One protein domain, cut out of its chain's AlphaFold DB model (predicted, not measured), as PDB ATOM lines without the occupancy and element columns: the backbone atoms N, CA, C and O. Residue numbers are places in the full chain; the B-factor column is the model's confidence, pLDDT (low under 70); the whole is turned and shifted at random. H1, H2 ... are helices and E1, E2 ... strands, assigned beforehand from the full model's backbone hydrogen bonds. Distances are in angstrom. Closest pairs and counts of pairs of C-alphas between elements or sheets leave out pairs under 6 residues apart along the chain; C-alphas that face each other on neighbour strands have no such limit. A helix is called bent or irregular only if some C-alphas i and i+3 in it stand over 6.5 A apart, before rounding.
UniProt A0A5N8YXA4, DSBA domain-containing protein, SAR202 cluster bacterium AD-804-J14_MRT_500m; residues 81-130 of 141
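AT A GLANCE: This is residues 81 to 130 of the 141 residues of the protein "DSBA domain-containing protein" of SAR202 cluster bacterium AD-804-J14_MRT_500m (UniProt A0A5N8YXA4). A small hairpin of two antiparallel strands, E1 and E2, packs through E2 on the later part of one long helix, H1, whose residues 104 to 109 stick out beyond it. An unnamed tail, residues 121 to 130, turns back after H1. The 50 printed residues, under half in named elements, are mixed, ordered E1, E2, H1, and only just compact, close to loose: radius of gyration of the C-alphas 11.4 A, spans 29 by 25 by 19 A.

HOW THE PARTS SIT: Look first at E1, residues 86 to 88, and E2, residues 94 to 96: N 87 and O 95 are 2.9 A apart, within hydrogen-bond range. In H1, residues 104 to 120, 11 of 13 O i to N i+4 pairs are within range. Its closest C-alphas to E2 are Met 118 and Ala 95, 5.8 A; E1 and H1 are near each other.

IN THESE COORDINATES: Find C-alpha 86 at (21.508, 6.085, -29.235), where E1 begins. H1 runs 24.8 A to C-alpha 120 at (15.957, 18.242, -37.455); it is irregular, C-alphas 105 and 108 being 7.2 A apart.

THE WHOLE: The farthest C-alphas, Pro 90 and Pro 130, are 31.3 A apart. The printed part has no cut, neither link is long, and no printed residue is under 70 in pLDDT.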
ATOM      1  N   ALA A  81      15.145   3.054 -28.812       97.12
ATOM      2  CA  ALA A  81      16.562   2.719 -28.797       97.12
ATOM      3  C   ALA A  81      16.765   1.224 -29.080       97.12
ATOM      4  O   ALA A  81      16.279   0.365 -28.350       97.12
ATOM      5  N   PHE A  82      17.533   0.911 -30.124       95.62
ATOM      6  CA  PHE A  82      17.829  -0.470 -30.532       95.62
ATOM      7  C   PHE A  82      19.334  -0.781 -30.579       95.62
ATOM      8  O   PHE A  82      19.731  -1.924 -30.811       95.62
ATOM      9  N   GLY A  83      20.193   0.220 -30.374       94.44
ATOM     10  CA  GLY A  83      21.646   0.083 -30.459       94.44
ATOM     11  C   GLY A  83      22.387   1.122 -29.619       94.44
ATOM     12  O   GLY A  83      21.793   2.057 -29.088       94.44
ATOM     13  N   VAL A  84      23.706   0.959 -29.494       93.19
ATOM     14  CA  VAL A  84      24.568   1.855 -28.706       93.19
ATOM     15  C   VAL A  84      25.669   2.457 -29.595       93.19
ATOM     16  O   VAL A  84      26.340   1.689 -30.293       93.19
ATOM     17  N   PRO A  85      25.899   3.785 -29.548       94.19
ATOM     18  CA  PRO A  85      25.091   4.786 -28.842       94.19
ATOM     19  C   PRO A  85      23.765   5.096 -29.564       94.19
ATOM     20  O   PRO A  85      23.706   5.115 -30.794       94.19
ATOM     21  N   THR A  86      22.721   5.384 -28.782       97.06
ATOM     22  CA  THR A  86      21.508   6.085 -29.235       97.06
ATOM     23  C   THR A  86      21.478   7.445 -28.547       97.06
ATOM     24  O   THR A  86      21.621   7.517 -27.327       97.06
ATOM     25  N   PHE A  87      21.322   8.510 -29.324       96.06
ATOM     26  CA  PHE A  87      21.160   9.873 -28.827       96.06
ATOM     27  C   PHE A  87      19.676  10.202 -28.725       96.06
ATOM     28  O   PHE A  87      18.911   9.791 -29.592       96.06
ATOM     29  N   VAL A  88      19.289  10.946 -27.689       95.50
ATOM     30  CA  VAL A  88      17.939  11.495 -27.509       95.50
ATOM     31  C   VAL A  88      18.074  13.008 -27.369       95.50
ATOM     32  O   VAL A  88      18.865  13.488 -26.554       95.50
ATOM     33  N   PHE A  89      17.339  13.756 -28.183       95.06
ATOM     34  CA  PHE A  89      17.405  15.214 -28.257       95.06
ATOM     35  C   PHE A  89      16.267  15.876 -27.459       95.06
ATOM     36  O   PHE A  89      15.247  15.238 -27.199       95.06
ATOM     37  N   PRO A  90      16.382  17.170 -27.089       93.81
ATOM     38  CA  PRO A  90      15.356  17.864 -26.299       93.81
ATOM     39  C   PRO A  90      13.958  17.907 -26.933       93.81
ATOM     40  O   PRO A  90      12.972  18.082 -26.223       93.81
ATOM     41  N   ASN A  91      13.862  17.762 -28.256       91.62
ATOM     42  CA  ASN A  91      12.596  17.684 -28.986       91.62
ATOM     43  C   ASN A  91      11.983  16.271 -29.008       91.62
ATOM     44  O   ASN A  91      10.935  16.086 -29.616       91.62
ATOM     45  N   GLY A  92      12.610  15.293 -28.351       91.25
ATOM     46  CA  GLY A  92      12.157  13.903 -28.298       91.25
ATOM     47  C   GLY A  92      12.655  13.032 -29.450       91.25
ATOM     48  O   GLY A  92      12.461  11.820 -29.401       91.25
ATOM     49  N   GLU A  93      13.327  13.611 -30.449       93.19
ATOM     50  CA  GLU A  93      13.932  12.841 -31.536       93.19
ATOM     51  C   GLU A  93      15.052  11.953 -30.997       93.19
ATOM     52  O   GLU A  93      15.808  12.348 -30.100       93.19
ATOM     53  N   SER A  94      15.186  10.761 -31.569       95.38
ATOM     54  CA  SER A  94      16.247   9.827 -31.223       95.38
ATOM     55  C   SER A  94      16.941   9.285 -32.466       95.38
ATOM     56  O   SER A  94      16.342   9.129 -33.529       95.38
ATOM     57  N   ALA A  95      18.237   9.002 -32.341       96.25
ATOM     58  CA  ALA A  95      19.020   8.465 -33.444       96.25
ATOM     59  C   ALA A  95      20.131   7.535 -32.962       96.25
ATOM     60  O   ALA A  95      20.932   7.876 -32.088       96.25
ATOM     61  N   PHE A  96      20.209   6.362 -33.585       96.62
ATOM     62  CA  PHE A  96      21.357   5.474 -33.472       96.62
ATOM     63  C   PHE A  96      22.476   5.951 -34.402       96.62
ATOM     64  O   PHE A  96      22.263   6.118 -35.606       96.62
ATOM     65  N   LEU A  97      23.685   6.109 -33.863       95.25
ATOM     66  CA  LEU A  97      24.847   6.544 -34.633       95.25
ATOM     67  C   LEU A  97      25.989   5.544 -34.497       95.25
ATOM     68  O   LEU A  97      26.606   5.401 -33.442       95.25
ATOM     69  N   LYS A  98      26.332   4.904 -35.614       92.06
ATOM     70  CA  LYS A  98      27.543   4.095 -35.734       92.06
ATOM     71  C   LYS A  98      28.586   4.847 -36.547       92.06
ATOM     72  O   LYS A  98      28.384   5.105 -37.731       92.06
ATOM     73  N   MET A  99      29.724   5.132 -35.927       91.44
ATOM     74  CA  MET A  99      30.822   5.859 -36.558       91.44
ATOM     75  C   MET A  99      32.184   5.361 -36.072       91.44
ATOM     76  O   MET A  99      32.283   4.652 -35.071       91.44
ATOM     77  N   PHE A 100      33.235   5.746 -36.792       88.12
ATOM     78  CA  PHE A 100      34.614   5.638 -36.322       88.12
ATOM     79  C   PHE A 100      35.027   6.939 -35.636       88.12
ATOM     80  O   PHE A 100      34.417   7.980 -35.872       88.12
ATOM     81  N   LYS A 101      36.066   6.878 -34.797       88.50
ATOM     82  CA  LYS A 101      36.624   8.065 -34.148       88.50
ATOM     83  C   LYS A 101      37.144   9.037 -35.225       88.50
ATOM     84  O   LYS A 101      38.021   8.626 -35.985       88.50
ATOM     85  N   PRO A 102      36.616  10.272 -35.308       92.62
ATOM     86  CA  PRO A 102      37.121  11.272 -36.241       92.62
ATOM     87  C   PRO A 102      38.481  11.803 -35.779       92.62
ATOM     88  O   PRO A 102      38.879  11.620 -34.621       92.62
ATOM     89  N   THR A 103      39.188  12.485 -36.679       94.94
ATOM     90  CA  THR A 103      40.345  13.296 -36.286       94.94
ATOM     91  C   THR A 103      39.890  14.496 -35.440       94.94
ATOM     92  O   THR A 103      38.729  14.918 -35.544       94.94
ATOM     93  N   PRO A 104      40.751  15.060 -34.573       94.44
ATOM     94  CA  PRO A 104      40.419  16.272 -33.823       94.44
ATOM     95  C   PRO A 104      39.950  17.425 -34.721       94.44
ATOM     96  O   PRO A 104      39.014  18.136 -34.362       94.44
ATOM     97  N   GLU A 105      40.552  17.562 -35.901       95.81
ATOM     98  CA  GLU A 105      40.267  18.626 -36.863       95.81
ATOM     99  C   GLU A 105      38.853  18.511 -37.454       95.81
ATOM    100  O   GLU A 105      38.165  19.517 -37.610       95.81
ATOM    101  N   GLU A 106      38.386  17.291 -37.730       95.56
ATOM    102  CA  GLU A 106      37.053  17.032 -38.299       95.56
ATOM    103  C   GLU A 106      35.942  16.994 -37.236       95.56
ATOM    104  O   GLU A 106      34.755  17.063 -37.562       95.56
ATOM    105  N   SER A 107      36.305  16.848 -35.956       95.56
ATOM    106  CA  SER A 107      35.363  16.495 -34.884       95.56
ATOM    107  C   SER A 107      34.242  17.519 -34.695       95.56
ATOM    108  O   SER A 107      33.094  17.126 -34.492       95.56
ATOM    109  N   VAL A 108      34.560  18.816 -34.769       95.69
ATOM    110  CA  VAL A 108      33.586  19.896 -34.530       95.69
ATOM    111  C   VAL A 108      32.550  19.949 -35.651       95.69
ATOM    112  O   VAL A 108      31.350  19.881 -35.391       95.69
ATOM    113  N   GLU A 109      33.006  19.998 -36.903       96.88
ATOM    114  CA  GLU A 109      32.114  20.047 -38.065       96.88
ATOM    115  C   GLU A 109      31.241  18.790 -38.157       96.88
ATOM    116  O   GLU A 109      30.036  18.869 -38.428       96.88
ATOM    117  N   LEU A 110      31.828  17.619 -37.892       96.56
ATOM    118  CA  LEU A 110      31.098  16.360 -37.905       96.56
ATOM    119  C   LEU A 110      30.034  16.308 -36.801       96.56
ATOM    120  O   LEU A 110      28.915  15.863 -37.064       96.56
ATOM    121  N   TYR A 111      30.352  16.783 -35.593       95.56
ATOM    122  CA  TYR A 111      29.392  16.864 -34.491       95.56
ATOM    123  C   TYR A 111      28.194  17.747 -34.845       95.56
ATOM    124  O   TYR A 111      27.052  17.308 -34.690       95.56
ATOM    125  N   ASP A 112      28.435  18.952 -35.363       96.00
ATOM    126  CA  ASP A 112      27.367  19.879 -35.745       96.00
ATOM    127  C   ASP A 112      26.493  19.302 -36.862       96.00
ATOM    128  O   ASP A 112      25.261  19.404 -36.826       96.00
ATOM    129  N   THR A 113      27.128  18.671 -37.850       96.06
ATOM    130  CA  THR A 113      26.447  18.065 -38.998       96.06
ATOM    131  C   THR A 113      25.542  16.919 -38.556       96.06
ATOM    132  O   THR A 113      24.355  16.905 -38.890       96.06
ATOM    133  N   LEU A 114      26.075  15.980 -37.770       95.50
ATOM    134  CA  LEU A 114      25.317  14.826 -37.285       95.50
ATOM    135  C   LEU A 114      24.231  15.247 -36.295       95.50
ATOM    136  O   LEU A 114      23.110  14.762 -36.398       95.50
ATOM    137  N   SER A 115      24.515  16.187 -35.390       95.00
ATOM    138  CA  SER A 115      23.519  16.708 -34.446       95.00
ATOM    139  C   SER A 115      22.328  17.324 -35.173       95.00
ATOM    140  O   SER A 115      21.185  17.004 -34.852       95.00
ATOM    141  N   LYS A 116      22.568  18.156 -36.197       94.88
ATOM    142  CA  LYS A 116      21.488  18.717 -37.024       94.88
ATOM    143  C   LYS A 116      20.736  17.625 -37.776       94.88
ATOM    144  O   LYS A 116      19.512  17.590 -37.710       94.88
ATOM    145  N   MET A 117      21.457  16.730 -38.456       95.00
ATOM    146  CA  MET A 117      20.872  15.615 -39.211       95.00
ATOM    147  C   MET A 117      19.925  14.781 -38.341       95.00
ATOM    148  O   MET A 117      18.785  14.557 -38.731       95.00
ATOM    149  N   MET A 118      20.383  14.381 -37.154       95.19
ATOM    150  CA  MET A 118      19.650  13.499 -36.247       95.19
ATOM    151  C   MET A 118      18.501  14.187 -35.498       95.19
ATOM    152  O   MET A 118      17.583  13.501 -35.073       95.19
ATOM    153  N   SER A 119      18.536  15.514 -35.321       94.88
ATOM    154  CA  SER A 119      17.516  16.236 -34.538       94.88
ATOM    155  C   SER A 119      16.505  17.034 -35.363       94.88
ATOM    156  O   SER A 119      15.469  17.409 -34.820       94.88
ATOM    157  N   GLN A 120      16.785  17.332 -36.640       94.62
ATOM    158  CA  GLN A 120      15.957  18.242 -37.455       94.62
ATOM    159  C   GLN A 120      15.423  17.629 -38.757       94.62
ATOM    160  O   GLN A 120      14.429  18.117 -39.292       94.62
ATOM    161  N   TRP A 121      16.073  16.600 -39.311       93.44
ATOM    162  CA  TRP A 121      15.757  16.088 -40.651       93.44
ATOM    163  C   TRP A 121      14.994  14.761 -40.596       93.44
ATOM    164  O   TRP A 121      15.530  13.696 -40.894       93.44
ATOM    165  N   HIS A 122      13.703  14.835 -40.268       88.19
ATOM    166  CA  HIS A 122      12.834  13.663 -40.058       88.19
ATOM    167  C   HIS A 122      12.555  12.830 -41.322       88.19
ATOM    168  O   HIS A 122      12.036  11.720 -41.252       88.19
ATOM    169  N   ASN A 123      12.868  13.360 -42.504       91.88
ATOM    170  CA  ASN A 123      12.693  12.672 -43.782       91.88
ATOM    171  C   ASN A 123      13.872  11.748 -44.143       91.88
ATOM    172  O   ASN A 123      13.866  11.152 -45.222       91.88
ATOM    173  N   ILE A 124      14.876  11.627 -43.269       91.69
ATOM    174  CA  ILE A 124      16.011  10.717 -43.437       91.69
ATOM    175  C   ILE A 124      15.839   9.524 -42.491       91.69
ATOM    176  O   ILE A 124      16.035   9.649 -41.288       91.69
ATOM    177  N   GLY A 125      15.506   8.353 -43.042       90.56
ATOM    178  CA  GLY A 125      15.316   7.131 -42.247       90.56
ATOM    179  C   GLY A 125      16.606   6.362 -41.938       90.56
ATOM    180  O   GLY A 125      16.808   5.911 -40.817       90.56
ATOM    181  N   GLU A 126      17.500   6.197 -42.917       93.38
ATOM    182  CA  GLU A 126      18.768   5.482 -42.727       93.38
ATOM    183  C   GLU A 126      19.818   5.976 -43.732       93.38
ATOM    184  O   GLU A 126      19.554   6.069 -44.932       93.38
ATOM    185  N   PHE A 127      21.033   6.256 -43.252       91.50
ATOM    186  CA  PHE A 127      22.216   6.435 -44.093       91.50
ATOM    187  C   PHE A 127      23.244   5.366 -43.730       91.50
ATOM    188  O   PHE A 127      23.720   5.302 -42.596       91.50
ATOM    189  N   LYS A 128      23.614   4.528 -44.699       90.69
ATOM    190  CA  LYS A 128      24.515   3.400 -44.465       90.69
ATOM    191  C   LYS A 128      25.562   3.297 -45.557       90.69
ATOM    192  O   LYS A 128      25.266   3.389 -46.744       90.69
ATOM    193  N   ARG A 129      26.804   3.056 -45.143       86.00
ATOM    194  CA  ARG A 129      27.900   2.722 -46.056       86.00
ATOM    195  C   ARG A 129      27.929   1.208 -46.306       86.00
ATOM    196  O   ARG A 129      27.638   0.449 -45.371       86.00
ATOM    197  N   PRO A 130      28.305   0.751 -47.516       84.94
ATOM    198  CA  PRO A 130      28.569  -0.661 -47.761       84.94
ATOM    199  C   PRO A 130      29.550  -1.212 -46.723       84.94
ATOM    200  O   PRO A 130      30.539  -0.563 -46.384       84.94
TER     201      PRO A 130